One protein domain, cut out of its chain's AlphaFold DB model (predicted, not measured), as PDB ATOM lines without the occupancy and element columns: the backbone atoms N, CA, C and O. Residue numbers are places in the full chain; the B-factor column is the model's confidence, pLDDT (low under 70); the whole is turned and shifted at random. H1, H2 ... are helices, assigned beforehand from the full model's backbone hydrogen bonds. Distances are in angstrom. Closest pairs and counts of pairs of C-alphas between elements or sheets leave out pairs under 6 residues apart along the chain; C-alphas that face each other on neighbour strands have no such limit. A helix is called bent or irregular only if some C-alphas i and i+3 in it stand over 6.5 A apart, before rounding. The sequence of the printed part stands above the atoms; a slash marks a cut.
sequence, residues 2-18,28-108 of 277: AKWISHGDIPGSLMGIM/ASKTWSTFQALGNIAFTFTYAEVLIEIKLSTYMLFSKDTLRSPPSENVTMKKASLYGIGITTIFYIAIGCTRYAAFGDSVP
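Overview. This is residues 2 to 18 and 28 to 108 of the 277 residues of an uncharacterized protein of Coptis chinensis (UniProt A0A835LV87). What shape do these atoms make? The model is a long, loose U of helices: H1 and H2 follow each other end to end as one arm, and the chain then folds back so that the long helix H3 makes the other arm, with a thin gap between the arms. H1 splays away from H3 toward its first residue, and residues 2 to 18, an unnamed tail, lie by the last turns of H3. What is it built of, and how large is it? The printed part has 98 residues with three named helices, in the order H1, H2, H3, and no named strand; the class is all helix. It is extended, with a radius of gyration of the C-alphas of 21.1 A, and spans 67 by 35 by 19 A, an outline that is only just flat.

Arrangement. How do the first two helices follow each other? H1, residues 28 to 44, and H2, residues 48 to 64, are joined by a tight link of 3 residues and are apart, with no C-alpha of the one within 8 A of the other. How does the third helix stand to them? H3, residues 73 to 106, is near H1, with 5 pairs of C-alphas within 10 A and no pair within 8 A. H3 is near H2 in the same way, with 6 pairs of C-alphas within 10 A. Is the backbone helical throughout? In H1 and H2 every O i to N i+4 pair is within hydrogen-bond range, while in H3 28 of 30 are.

Along the chain. Where does the first helix run? H1 begins at C-alpha 28, (34.902, 40.288, -11.924), and measures 24.4 A from first to last C-alpha. And the next? H2, from Ala 48 to Lys 64, measures 23.8 A. Where is the longest helix? H3 runs from C-alpha 73 at (32.684, 27.973, -56.781) to C-alpha 106 at (52.566, 43.192, -19.043), 45.3 A. It has a kink of 63 degrees near residue 100 and is irregular, with C-alphas 102 and 105 9.6 A apart.

Size, cuts and confidence. How far does it reach? The two C-alphas farthest apart are those of Ser 6 and Leu 67, at 67.5 A. Which stretches stand free? Residues 31 to 40 of H1 stand free, and so do residues 56 to 72, of which 56 to 64 belong to H2. Is anything missing, and is any link long? Residues 19 to 27 are not printed, and C-alphas 18 and 28 are 14.6 A apart across the cut. H2 to H3 is a short link of 8 residues, and no link is long. Where is confidence low? The mean pLDDT of the printed part is 70.7, and residues 2 to 18, 48 to 49 and 51 to 75 are under 70.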
ATOM      1  N   ALA A   2      67.550  41.960 -29.166       31.52
ATOM      2  CA  ALA A   2      68.837  42.055 -28.445       31.52
ATOM      3  C   ALA A   2      68.723  41.974 -26.900       31.52
ATOM      4  O   ALA A   2      69.456  41.223 -26.268       31.52
ATOM      5  N   LYS A   3      67.732  42.653 -26.302       37.94
ATOM      6  CA  LYS A   3      67.466  42.638 -24.847       37.94
ATOM      7  C   LYS A   3      66.889  41.314 -24.299       37.94
ATOM      8  O   LYS A   3      66.808  41.143 -23.092       37.94
ATOM      9  N   TRP A   4      66.493  40.382 -25.172       44.41
ATOM     10  CA  TRP A   4      65.981  39.048 -24.803       44.41
ATOM     11  C   TRP A   4      67.112  38.033 -24.570       44.41
ATOM     12  O   TRP A   4      66.906  37.013 -23.935       44.41
ATOM     13  N   ILE A   5      68.322  38.317 -25.070       47.66
ATOM     14  CA  ILE A   5      69.492  37.433 -24.933       47.66
ATOM     15  C   ILE A   5      70.290  37.757 -23.650       47.66
ATOM     16  O   ILE A   5      71.079  36.935 -23.195       47.66
ATOM     17  N   SER A   6      70.078  38.928 -23.029       46.66
ATOM     18  CA  SER A   6      70.820  39.362 -21.830       46.66
ATOM     19  C   SER A   6      70.151  39.041 -20.487       46.66
ATOM     20  O   SER A   6      70.782  39.233 -19.451       46.66
ATOM     21  N   HIS A   7      68.899  38.574 -20.475       43.75
ATOM     22  CA  HIS A   7      68.202  38.121 -19.268       43.75
ATOM     23  C   HIS A   7      67.620  36.730 -19.520       43.75
ATOM     24  O   HIS A   7      66.763  36.569 -20.381       43.75
ATOM     25  N   GLY A   8      68.104  35.731 -18.779       51.09
ATOM     26  CA  GLY A   8      67.777  34.316 -18.987       51.09
ATOM     27  C   GLY A   8      66.406  33.858 -18.476       51.09
ATOM     28  O   GLY A   8      66.165  32.655 -18.451       51.09
ATOM     29  N   ASP A   9      65.530  34.781 -18.069       58.06
ATOM     30  CA  ASP A   9      64.189  34.479 -17.561       58.06
ATOM     31  C   ASP A   9      63.117  34.746 -18.623       58.06
ATOM     32  O   ASP A   9      63.084  35.805 -19.254       58.06
ATOM     33  N   ILE A  10      62.195  33.795 -18.781       60.44
ATOM     34  CA  ILE A  10      61.013  33.937 -19.637       60.44
ATOM     35  C   ILE A  10      59.895  34.580 -18.796       60.44
ATOM     36  O   ILE A  10      59.397  33.929 -17.879       60.44
ATOM     37  N   PRO A  11      59.450  35.820 -19.086       66.12
ATOM     38  CA  PRO A  11      58.430  36.498 -18.279       66.12
ATOM     39  C   PRO A  11      57.011  35.916 -18.429       66.12
ATOM     40  O   PRO A  11      56.128  36.258 -17.645       66.12
ATOM     41  N   GLY A  12      56.761  35.066 -19.431       61.34
ATOM     42  CA  GLY A  12      55.473  34.394 -19.636       61.34
ATOM     43  C   GLY A  12      55.333  33.101 -18.826       61.34
ATOM     44  O   GLY A  12      56.130  32.179 -18.983       61.34
ATOM     45  N   SER A  13      54.274  33.000 -18.017       67.94
ATOM     46  CA  SER A  13      53.945  31.808 -17.221       67.94
ATOM     47  C   SER A  13      53.002  30.861 -17.968       67.94
ATOM     48  O   SER A  13      52.003  31.290 -18.542       67.94
ATOM     49  N   LEU A  14      53.237  29.546 -17.882       61.38
ATOM     50  CA  LEU A  14      52.329  28.529 -18.442       61.38
ATOM     51  C   LEU A  14      50.930  28.547 -17.784       61.38
ATOM     52  O   LEU A  14      49.947  28.135 -18.394       61.38
ATOM     53  N   MET A  15      50.837  29.044 -16.547       58.56
ATOM     54  CA  MET A  15      49.585  29.221 -15.798       58.56
ATOM     55  C   MET A  15      48.954  30.613 -15.991       58.56
ATOM     56  O   MET A  15      47.877  30.883 -15.452       58.56
ATOM     57  N   GLY A  16      49.604  31.513 -16.736       59.81
ATOM     58  CA  GLY A  16      49.225  32.921 -16.799       59.81
ATOM     59  C   GLY A  16      49.235  33.597 -15.423       59.81
ATOM     60  O   GLY A  16      49.920  33.158 -14.494       59.81
ATOM     61  N   ILE A  17      48.354  34.588 -15.271       61.78
ATOM     62  CA  ILE A  17      48.086  35.356 -14.040       61.78
ATOM     63  C   ILE A  17      47.675  34.463 -12.833       61.78
ATOM     64  O   ILE A  17      47.519  34.954 -11.722       61.78
ATOM     65  N   MET A  18      47.498  33.139 -12.980       51.75
ATOM     66  CA  MET A  18      47.100  32.261 -11.863       51.75
ATOM     67  C   MET A  18      48.170  32.033 -10.780       51.75
ATOM     68  O   MET A  18      47.815  31.473  -9.746       51.75
ATOM     69  N   ALA A  28      35.563  39.480 -10.905       76.75
ATOM     70  CA  ALA A  28      34.902  40.288 -11.924       76.75
ATOM     71  C   ALA A  28      35.882  40.886 -12.953       76.75
ATOM     72  O   ALA A  28      35.593  40.837 -14.148       76.75
ATOM     73  N   SER A  29      37.048  41.401 -12.537       75.38
ATOM     74  CA  SER A  29      38.042  41.954 -13.472       75.38
ATOM     75  C   SER A  29      38.704  40.857 -14.305       75.38
ATOM     76  O   SER A  29      38.947  41.062 -15.494       75.38
ATOM     77  N   LYS A  30      38.917  39.666 -13.729       75.31
ATOM     78  CA  LYS A  30      39.394  38.481 -14.459       75.31
ATOM     79  C   LYS A  30      38.416  38.085 -15.569       75.31
ATOM     80  O   LYS A  30      38.805  38.037 -16.734       75.31
ATOM     81  N   THR A  31      37.140  37.898 -15.226       81.00
ATOM     82  CA  THR A  31      36.062  37.591 -16.181       81.00
ATOM     83  C   THR A  31      35.915  38.678 -17.253       81.00
ATOM     84  O   THR A  31      35.806  38.374 -18.441       81.00
ATOM     85  N   TRP A  32      35.989  39.955 -16.865       81.12
ATOM     86  CA  TRP A  32      35.951  41.086 -17.795       81.12
ATOM     87  C   TRP A  32      37.135  41.086 -18.775       81.12
ATOM     88  O   TRP A  32      36.959  41.328 -19.969       81.12
ATOM     89  N   SER A  33      38.345  40.768 -18.313       80.81
ATOM     90  CA  SER A  33      39.520  40.597 -19.178       80.81
ATOM     91  C   SER A  33      39.376  39.412 -20.137       80.81
ATOM     92  O   SER A  33      39.745  39.544 -21.306       80.81
ATOM     93  N   THR A  34      38.765  38.300 -19.716       82.88
ATOM     94  CA  THR A  34      38.437  37.175 -20.612       82.88
ATOM     95  C   THR A  34      37.462  37.593 -21.717       82.88
ATOM     96  O   THR A  34      37.723  37.317 -22.888       82.88
ATOM     97  N   PHE A  35      36.385  38.317 -21.395       82.06
ATOM     98  CA  PHE A  35      35.450  38.823 -22.409       82.06
ATOM     99  C   PHE A  35      36.097  39.846 -23.354       82.06
ATOM    100  O   PHE A  35      35.886  39.790 -24.564       82.06
ATOM    101  N   GLN A  36      36.948  40.735 -22.837       83.94
ATOM    102  CA  GLN A  36      37.724  41.668 -23.660       83.94
ATOM    103  C   GLN A  36      38.698  40.946 -24.610       83.94
ATOM    104  O   GLN A  36      38.870  41.382 -25.750       83.94
ATOM    105  N   ALA A  37      39.320  39.846 -24.177       84.94
ATOM    106  CA  ALA A  37      40.153  39.008 -25.038       84.94
ATOM    107  C   ALA A  37      39.318  38.297 -26.117       84.94
ATOM    108  O   ALA A  37      39.707  38.295 -27.286       84.94
ATOM    109  N   LEU A  38      38.141  37.774 -25.760       84.88
ATOM    110  CA  LEU A  38      37.218  37.148 -26.709       84.88
ATOM    111  C   LEU A  38      36.722  38.142 -27.773       84.88
ATOM    112  O   LEU A  38      36.678  37.790 -28.947       84.88
ATOM    113  N   GLY A  39      36.435  39.395 -27.399       83.94
ATOM    114  CA  GLY A  39      36.078  40.465 -28.340       83.94
ATOM    115  C   GLY A  39      37.202  40.818 -29.326       83.94
ATOM    116  O   GLY A  39      36.938  41.026 -30.507       83.94
ATOM    117  N   ASN A  40      38.466  40.808 -28.880       84.75
ATOM    118  CA  ASN A  40      39.633  40.957 -29.765       84.75
ATOM    119  C   ASN A  40      39.758  39.791 -30.761       84.75
ATOM    120  O   ASN A  40      40.016  40.009 -31.945       84.75
ATOM    121  N   ILE A  41      39.565  38.551 -30.299       86.44
ATOM    122  CA  ILE A  41      39.572  37.362 -31.164       86.44
ATOM    123  C   ILE A  41      38.421  37.440 -32.178       86.44
ATOM    124  O   ILE A  41      38.654  37.263 -33.371       86.44
ATOM    125  N   ALA A  42      37.208  37.784 -31.736       84.12
ATOM    126  CA  ALA A  42      36.044  37.966 -32.602       84.12
ATOM    127  C   ALA A  42      36.290  39.033 -33.681       84.12
ATOM    128  O   ALA A  42      36.047  38.764 -34.856       84.12
ATOM    129  N   PHE A  43      36.859  40.192 -33.309       81.81
ATOM    130  CA  PHE A  43      37.271  41.226 -34.265       81.81
ATOM    131  C   PHE A  43      38.262  40.688 -35.307       81.81
ATOM    132  O   PHE A  43      38.149  40.980 -36.492       81.81
ATOM    133  N   THR A  44      39.225  39.875 -34.877       83.00
ATOM    134  CA  THR A  44      40.289  39.344 -35.744       83.00
ATOM    135  C   THR A  44      39.739  38.407 -36.837       83.00
ATOM    136  O   THR A  44      40.370  38.220 -37.876       83.00
ATOM    137  N   PHE A  45      38.533  37.859 -36.645       78.94
ATOM    138  CA  PHE A  45      37.848  36.966 -37.582       78.94
ATOM    139  C   PHE A  45      36.603  37.589 -38.262       78.94
ATOM    140  O   PHE A  45      35.757  36.853 -38.771       78.94
ATOM    141  N   THR A  46      36.489  38.921 -38.369       73.88
ATOM    142  CA  THR A  46      35.366  39.616 -39.060       73.88
ATOM    143  C   THR A  46      35.400  39.568 -40.599       73.88
ATOM    144  O   THR A  46      34.565  40.181 -41.260       73.88
ATOM    145  N   TYR A  47      36.286  38.765 -41.205       72.50
ATOM    146  CA  TYR A  47      36.387  38.563 -42.666       72.50
ATOM    147  C   TYR A  47      35.073  38.112 -43.349       72.50
ATOM    148  O   TYR A  47      34.957  38.175 -44.575       72.50
ATOM    149  N   ALA A  48      34.082  37.658 -42.572       65.94
ATOM    150  CA  ALA A  48      32.752  37.288 -43.044       65.94
ATOM    151  C   ALA A  48      32.037  38.430 -43.791       65.94
ATOM    152  O   ALA A  48      31.385  38.149 -44.793       65.94
ATOM    153  N   GLU A  49      32.190  39.690 -43.366       68.69
ATOM    154  CA  GLU A  49      31.582  40.856 -44.033       68.69
ATOM    155  C   GLU A  49      32.074  40.976 -45.483       68.69
ATOM    156  O   GLU A  49      31.286  40.919 -46.428       68.69
ATOM    157  N   VAL A  50      33.398  41.016 -45.655       70.44
ATOM    158  CA  VAL A  50      34.062  41.112 -46.962       70.44
ATOM    159  C   VAL A  50      33.774  39.878 -47.826       70.44
ATOM    160  O   VAL A  50      33.556  40.007 -49.027       70.44
ATOM    161  N   LEU A  51      33.712  38.672 -47.248       69.12
ATOM    162  CA  LEU A  51      33.337  37.474 -48.009       69.12
ATOM    163  C   LEU A  51      31.869  37.451 -48.433       69.12
ATOM    164  O   LEU A  51      31.574  36.904 -49.496       69.12
ATOM    165  N   ILE A  52      30.945  37.971 -47.624       68.19
ATOM    166  CA  ILE A  52      29.542  38.113 -48.027       68.19
ATOM    167  C   ILE A  52      29.460  39.118 -49.173       68.19
ATOM    168  O   ILE A  52      28.803  38.823 -50.168       68.19
ATOM    169  N   GLU A  53      30.170  40.243 -49.086       69.06
ATOM    170  CA  GLU A  53      30.181  41.252 -50.145       69.06
ATOM    171  C   GLU A  53      30.809  40.738 -51.445       69.06
ATOM    172  O   GLU A  53      30.182  40.856 -52.492       69.06
ATOM    173  N   ILE A  54      31.986  40.101 -51.405       69.31
ATOM    174  CA  ILE A  54      32.622  39.521 -52.602       69.31
ATOM    175  C   ILE A  54      31.682  38.505 -53.259       69.31
ATOM    176  O   ILE A  54      31.472  38.563 -54.467       69.31
ATOM    177  N   LYS A  55      31.058  37.613 -52.479       66.50
ATOM    178  CA  LYS A  55      30.093  36.637 -53.011       66.50
ATOM    179  C   LYS A  55      28.859  37.308 -53.595       66.50
ATOM    180  O   LYS A  55      28.423  36.921 -54.671       66.50
ATOM    181  N   LEU A  56      28.290  38.295 -52.906       68.31
ATOM    182  CA  LEU A  56      27.085  39.000 -53.339       68.31
ATOM    183  C   LEU A  56      27.351  39.875 -54.572       68.31
ATOM    184  O   LEU A  56      26.511  39.931 -55.462       68.31
ATOM    185  N   SER A  57      28.519  40.509 -54.650       64.81
ATOM    186  CA  SER A  57      28.967  41.316 -55.784       64.81
ATOM    187  C   SER A  57      29.232  40.438 -57.006       64.81
ATOM    188  O   SER A  57      28.632  40.671 -58.054       64.81
ATOM    189  N   THR A  58      30.003  39.353 -56.861       61.94
ATOM    190  CA  THR A  58      30.198  38.344 -57.916       61.94
ATOM    191  C   THR A  58      28.864  37.748 -58.365       61.94
ATOM    192  O   THR A  58      28.602  37.681 -59.561       61.94
ATOM    193  N   TYR A  59      27.974  37.389 -57.434       61.53
ATOM    194  CA  TYR A  59      26.644  36.863 -57.754       61.53
ATOM    195  C   TYR A  59      25.753  37.898 -58.454       61.53
ATOM    196  O   TYR A  59      25.044  37.551 -59.393       61.53
ATOM    197  N   MET A  60      25.792  39.174 -58.054       58.94
ATOM    198  CA  MET A  60      25.012  40.241 -58.689       58.94
ATOM    199  C   MET A  60      25.545  40.594 -60.081       58.94
ATOM    200  O   MET A  60      24.741  40.821 -60.984       58.94
ATOM    201  N   LEU A  61      26.866  40.627 -60.269       58.34
ATOM    202  CA  LEU A  61      27.504  40.811 -61.574       58.34
ATOM    203  C   LEU A  61      27.152  39.639 -62.498       58.34
ATOM    204  O   LEU A  61      26.553  39.850 -63.547       58.34
ATOM    205  N   PHE A  62      27.377  38.402 -62.055       55.41
ATOM    206  CA  PHE A  62      27.051  37.191 -62.815       55.41
ATOM    207  C   PHE A  62      25.539  37.024 -63.072       55.41
ATOM    208  O   PHE A  62      25.134  36.463 -64.086       55.41
ATOM    209  N   SER A  63      24.677  37.540 -62.189       52.72
ATOM    210  CA  SER A  63      23.222  37.564 -62.399       52.72
ATOM    211  C   SER A  63      22.753  38.687 -63.331       52.72
ATOM    212  O   SER A  63      21.629  38.603 -63.830       52.72
ATOM    213  N   LYS A  64      23.553  39.739 -63.547       50.94
ATOM    214  CA  LYS A  64      23.286  40.771 -64.563       50.94
ATOM    215  C   LYS A  64      23.840  40.362 -65.929       50.94
ATOM    216  O   LYS A  64      23.170  40.580 -66.935       50.94
ATOM    217  N   ASP A  65      24.981  39.679 -65.952       40.91
ATOM    218  CA  ASP A  65      25.658  39.221 -67.165       40.91
ATOM    219  C   ASP A  65      25.298  37.765 -67.539       40.91
ATOM    220  O   ASP A  65      26.131  36.871 -67.545       40.91
ATOM    221  N   THR A  66      24.032  37.564 -67.925       41.47
ATOM    222  CA  THR A  66      23.571  36.589 -68.946       41.47
ATOM    223  C   THR A  66      24.013  35.101 -68.862       41.47
ATOM    224  O   THR A  66      25.081  34.718 -69.318       41.47
ATOM    225  N   LEU A  67      23.037  34.233 -68.534       40.28
ATOM    226  CA  LEU A  67      22.914  32.797 -68.893       40.28
ATOM    227  C   LEU A  67      23.930  31.745 -68.355       40.28
ATOM    228  O   LEU A  67      25.051  31.615 -68.824       40.28
ATOM    229  N   ARG A  68      23.367  30.786 -67.591       37.22
ATOM    230  CA  ARG A  68      23.704  29.336 -67.555       37.22
ATOM    231  C   ARG A  68      25.071  28.919 -66.949       37.22
ATOM    232  O   ARG A  68      26.077  28.785 -67.632       37.22
ATOM    233  N   SER A  69      25.045  28.566 -65.658       46.84
ATOM    234  CA  SER A  69      26.043  27.753 -64.917       46.84
ATOM    235  C   SER A  69      26.132  26.297 -65.458       46.84
ATOM    236  O   SER A  69      25.220  25.928 -66.208       46.84
ATOM    237  N   PRO A  70      27.143  25.436 -65.125       55.16
ATOM    238  CA  PRO A  70      27.829  25.272 -63.815       55.16
ATOM    239  C   PRO A  70      29.323  24.824 -63.912       55.16
ATOM    240  O   PRO A  70      29.918  24.913 -64.981       55.16
ATOM    241  N   PRO A  71      29.924  24.195 -62.878       55.94
ATOM    242  CA  PRO A  71      29.887  24.461 -61.435       55.94
ATOM    243  C   PRO A  71      31.162  25.291 -61.073       55.94
ATOM    244  O   PRO A  71      31.659  26.016 -61.919       55.94
ATOM    245  N   SER A  72      31.798  25.322 -59.894       55.31
ATOM    246  CA  SER A  72      31.604  24.679 -58.581       55.31
ATOM    247  C   SER A  72      32.049  25.597 -57.418       55.31
ATOM    248  O   SER A  72      32.422  25.097 -56.359       55.31
ATOM    249  N   GLU A  73      32.032  26.927 -57.607       57.88
ATOM    250  CA  GLU A  73      32.684  27.973 -56.781       57.88
ATOM    251  C   GLU A  73      32.679  27.722 -55.264       57.88
ATOM    252  O   GLU A  73      33.715  27.860 -54.620       57.88
ATOM    253  N   ASN A  74      31.561  27.253 -54.704       61.34
ATOM    254  CA  ASN A  74      31.436  26.821 -53.309       61.34
ATOM    255  C   ASN A  74      32.586  25.921 -52.816       61.34
ATOM    256  O   ASN A  74      33.018  26.076 -51.678       61.34
ATOM    257  N   VAL A  75      33.112  25.000 -53.631       67.50
ATOM    258  CA  VAL A  75      34.226  24.109 -53.255       67.50
ATOM    259  C   VAL A  75      35.560  24.854 -53.263       67.50
ATOM    260  O   VAL A  75      36.299  24.784 -52.281       67.50
ATOM    261  N   THR A  76      35.868  25.591 -54.333       75.06
ATOM    262  CA  THR A  76      37.116  26.367 -54.460       75.06
ATOM    263  C   THR A  76      37.188  27.467 -53.408       75.06
ATOM    264  O   THR A  76      38.186  27.593 -52.707       75.06
ATOM    265  N   MET A  77      36.095  28.200 -53.219       75.25
ATOM    266  CA  MET A  77      35.967  29.270 -52.240       75.25
ATOM    267  C   MET A  77      35.940  28.745 -50.801       75.25
ATOM    268  O   MET A  77      36.509  29.387 -49.921       75.25
ATOM    269  N   LYS A  78      35.362  27.561 -50.534       74.44
ATOM    270  CA  LYS A  78      35.476  26.894 -49.222       74.44
ATOM    271  C   LYS A  78      36.910  26.445 -48.943       74.44
ATOM    272  O   LYS A  78      37.372  26.649 -47.827       74.44
ATOM    273  N   LYS A  79      37.626  25.891 -49.931       78.88
ATOM    274  CA  LYS A  79      39.058  25.563 -49.804       78.88
ATOM    275  C   LYS A  79      39.890  26.822 -49.544       78.88
ATOM    276  O   LYS A  79      40.620  26.859 -48.564       78.88
ATOM    277  N   ALA A  80      39.726  27.867 -50.356       81.62
ATOM    278  CA  ALA A  80      40.427  29.141 -50.197       81.62
ATOM    279  C   ALA A  80      40.137  29.797 -48.835       81.62
ATOM    280  O   ALA A  80      41.068  30.213 -48.152       81.62
ATOM    281  N   SER A  81      38.871  29.807 -48.395       82.12
ATOM    282  CA  SER A  81      38.494  30.294 -47.061       82.12
ATOM    283  C   SER A  81      39.140  29.452 -45.960       82.12
ATOM    284  O   SER A  81      39.718  30.011 -45.039       82.12
ATOM    285  N   LEU A  82      39.101  28.118 -46.060       84.81
ATOM    286  CA  LEU A  82      39.694  27.216 -45.068       84.81
ATOM    287  C   LEU A  82      41.211  27.413 -44.943       84.81
ATOM    288  O   LEU A  82      41.713  27.508 -43.825       84.81
ATOM    289  N   TYR A  83      41.932  27.525 -46.064       87.25
ATOM    290  CA  TYR A  83      43.362  27.839 -46.050       87.25
ATOM    291  C   TYR A  83      43.628  29.240 -45.493       87.25
ATOM    292  O   TYR A  83      44.502  29.387 -44.647       87.25
ATOM    293  N   GLY A  84      42.850  30.250 -45.901       85.81
ATOM    294  CA  GLY A  84      42.972  31.617 -45.394       85.81
ATOM    295  C   GLY A  84      42.798  31.695 -43.877       85.81
ATOM    296  O   GLY A  84      43.680  32.205 -43.196       85.81
ATOM    297  N   ILE A  85      41.714  31.121 -43.344       86.00
ATOM    298  CA  ILE A  85      41.429  31.053 -41.901       86.00
ATOM    299  C   ILE A  85      42.507  30.243 -41.172       86.00
ATOM    300  O   ILE A  85      42.963  30.653 -40.110       86.00
ATOM    301  N   GLY A  86      42.931  29.100 -41.721       88.88
ATOM    302  CA  GLY A  86      43.958  28.257 -41.108       88.88
ATOM    303  C   GLY A  86      45.301  28.980 -40.981       88.88
ATOM    304  O   GLY A  86      45.876  29.025 -39.894       88.88
ATOM    305  N   ILE A  87      45.766  29.603 -42.067       90.19
ATOM    306  CA  ILE A  87      47.030  30.349 -42.107       90.19
ATOM    307  C   ILE A  87      46.974  31.560 -41.170       90.19
ATOM    308  O   ILE A  87      47.896  31.740 -40.372       90.19
ATOM    309  N   THR A  88      45.902  32.362 -41.199       88.31
ATOM    310  CA  THR A  88      45.773  33.520 -40.296       88.31
ATOM    311  C   THR A  88      45.670  33.095 -38.834       88.31
ATOM    312  O   THR A  88      46.333  33.692 -37.993       88.31
ATOM    313  N   THR A  89      44.938  32.022 -38.519       89.38
ATOM    314  CA  THR A  89      44.849  31.482 -37.150       89.38
ATOM    315  C   THR A  89      46.219  31.057 -36.628       89.38
ATOM    316  O   THR A  89      46.603  31.464 -35.533       89.38
ATOM    317  N   ILE A  90      46.992  30.295 -37.412       92.25
ATOM    318  CA  ILE A  90      48.352  29.875 -37.038       92.25
ATOM    319  C   ILE A  90      49.256  31.098 -36.836       92.25
ATOM    320  O   ILE A  90      49.984  31.165 -35.847       92.25
ATOM    321  N   PHE A  91      49.178  32.089 -37.727       90.88
ATOM    322  CA  PHE A  91      49.967  33.318 -37.647       90.88
ATOM    323  C   PHE A  91      49.630  34.157 -36.402       90.88
ATOM    324  O   PHE A  91      50.533  34.584 -35.682       90.88
ATOM    325  N   TYR A  92      48.343  34.342 -36.090       89.69
ATOM    326  CA  TYR A  92      47.907  35.076 -34.899       89.69
ATOM    327  C   TYR A  92      48.227  34.337 -33.596       89.69
ATOM    328  O   TYR A  92      48.624  34.985 -32.628       89.69
ATOM    329  N   ILE A  93      48.121  33.003 -33.565       90.88
ATOM    330  CA  ILE A  93      48.564  32.198 -32.416       90.88
ATOM    331  C   ILE A  93      50.079  32.332 -32.234       90.88
ATOM    332  O   ILE A  93      50.520  32.623 -31.126       90.88
ATOM    333  N   ALA A  94      50.873  32.208 -33.302       90.62
ATOM    334  CA  ALA A  94      52.327  32.356 -33.233       90.62
ATOM    335  C   ALA A  94      52.734  33.739 -32.693       90.62
ATOM    336  O   ALA A  94      53.493  33.817 -31.730       90.62
ATOM    337  N   ILE A  95      52.163  34.826 -33.229       88.62
ATOM    338  CA  ILE A  95      52.399  36.190 -32.722       88.62
ATOM    339  C   ILE A  95      51.936  36.331 -31.268       88.62
ATOM    340  O   ILE A  95      52.648  36.923 -30.458       88.62
ATOM    341  N   GLY A  96      50.769  35.786 -30.916       86.62
ATOM    342  CA  GLY A  96      50.232  35.813 -29.555       86.62
ATOM    343  C   GLY A  96      51.162  35.138 -28.548       86.62
ATOM    344  O   GLY A  96      51.526  35.755 -27.546       86.62
ATOM    345  N   CYS A  97      51.607  33.918 -28.852       87.00
ATOM    346  CA  CYS A  97      52.552  33.153 -28.044       87.00
ATOM    347  C   CYS A  97      53.917  33.846 -27.947       87.00
ATOM    348  O   CYS A  97      54.432  33.994 -26.841       87.00
ATOM    349  N   THR A  98      54.490  34.328 -29.056       85.94
ATOM    350  CA  THR A  98      55.776  35.049 -29.038       85.94
ATOM    351  C   THR A  98      55.687  36.348 -28.236       85.94
ATOM    352  O   THR A  98      56.593  36.650 -27.463       85.94
ATOM    353  N   ARG A  99      54.591  37.106 -28.364       83.44
ATOM    354  CA  ARG A  99      54.373  38.346 -27.604       83.44
ATOM    355  C   ARG A  99      54.210  38.068 -26.107       83.44
ATOM    356  O   ARG A  99      54.826  38.758 -25.305       83.44
ATOM    357  N   TYR A 100      53.445  37.043 -25.734       83.12
ATOM    358  CA  TYR A 100      53.301  36.636 -24.335       83.12
ATOM    359  C   TYR A 100      54.620  36.109 -23.743       83.12
ATOM    360  O   TYR A 100      54.994  36.484 -22.638       83.12
ATOM    361  N   ALA A 101      55.396  35.329 -24.501       83.25
ATOM    362  CA  ALA A 101      56.722  34.874 -24.077       83.25
ATOM    363  C   ALA A 101      57.746  36.019 -23.931       83.25
ATOM    364  O   ALA A 101      58.691  35.891 -23.157       83.25
ATOM    365  N   ALA A 102      57.576  37.127 -24.661       79.25
ATOM    366  CA  ALA A 102      58.477  38.279 -24.617       79.25
ATOM    367  C   ALA A 102      58.141  39.306 -23.518       79.25
ATOM    368  O   ALA A 102      59.061  39.919 -22.983       79.25
ATOM    369  N   PHE A 103      56.857  39.499 -23.191       77.44
ATOM    370  CA  PHE A 103      56.387  40.562 -22.282       77.44
ATOM    371  C   PHE A 103      55.610  40.053 -21.051       77.44
ATOM    372  O   PHE A 103      55.268  40.841 -20.169       77.44
ATOM    373  N   GLY A 104      55.331  38.749 -20.965       79.06
ATOM    374  CA  GLY A 104      54.599  38.142 -19.855       79.06
ATOM    375  C   GLY A 104      53.185  38.696 -19.696       79.06
ATOM    376  O   GLY A 104      52.457  38.880 -20.671       79.06
ATOM    377  N   ASP A 105      52.794  38.985 -18.458       74.56
ATOM    378  CA  ASP A 105      51.476  39.553 -18.153       74.56
ATOM    379  C   ASP A 105      51.374  41.067 -18.464       74.56
ATOM    380  O   ASP A 105      50.271  41.611 -18.507       74.56
ATOM    381  N   SER A 106      52.493  41.743 -18.763       74.44
ATOM    382  CA  SER A 106      52.566  43.192 -19.043       74.44
ATOM    383  C   SER A 106      52.383  43.558 -20.526       74.44
ATOM    384  O   SER A 106      52.794  44.626 -20.963       74.44
ATOM    385  N   VAL A 107      51.773  42.682 -21.328       77.81
ATOM    386  CA  VAL A 107      51.623  42.866 -22.783       77.81
ATOM    387  C   VAL A 107      50.750  44.092 -23.134       77.81
ATOM    388  O   VAL A 107      49.560  44.111 -22.799       77.81
ATOM    389  N   PRO A 108      51.253  45.071 -23.911       74.56
ATOM    390  CA  PRO A 108      50.493  46.256 -24.294       74.56
ATOM    391  C   PRO A 108      49.463  45.959 -25.391       74.56
ATOM    392  O   PRO A 108      49.616  45.059 -26.227       74.56
TER     393      PRO A 108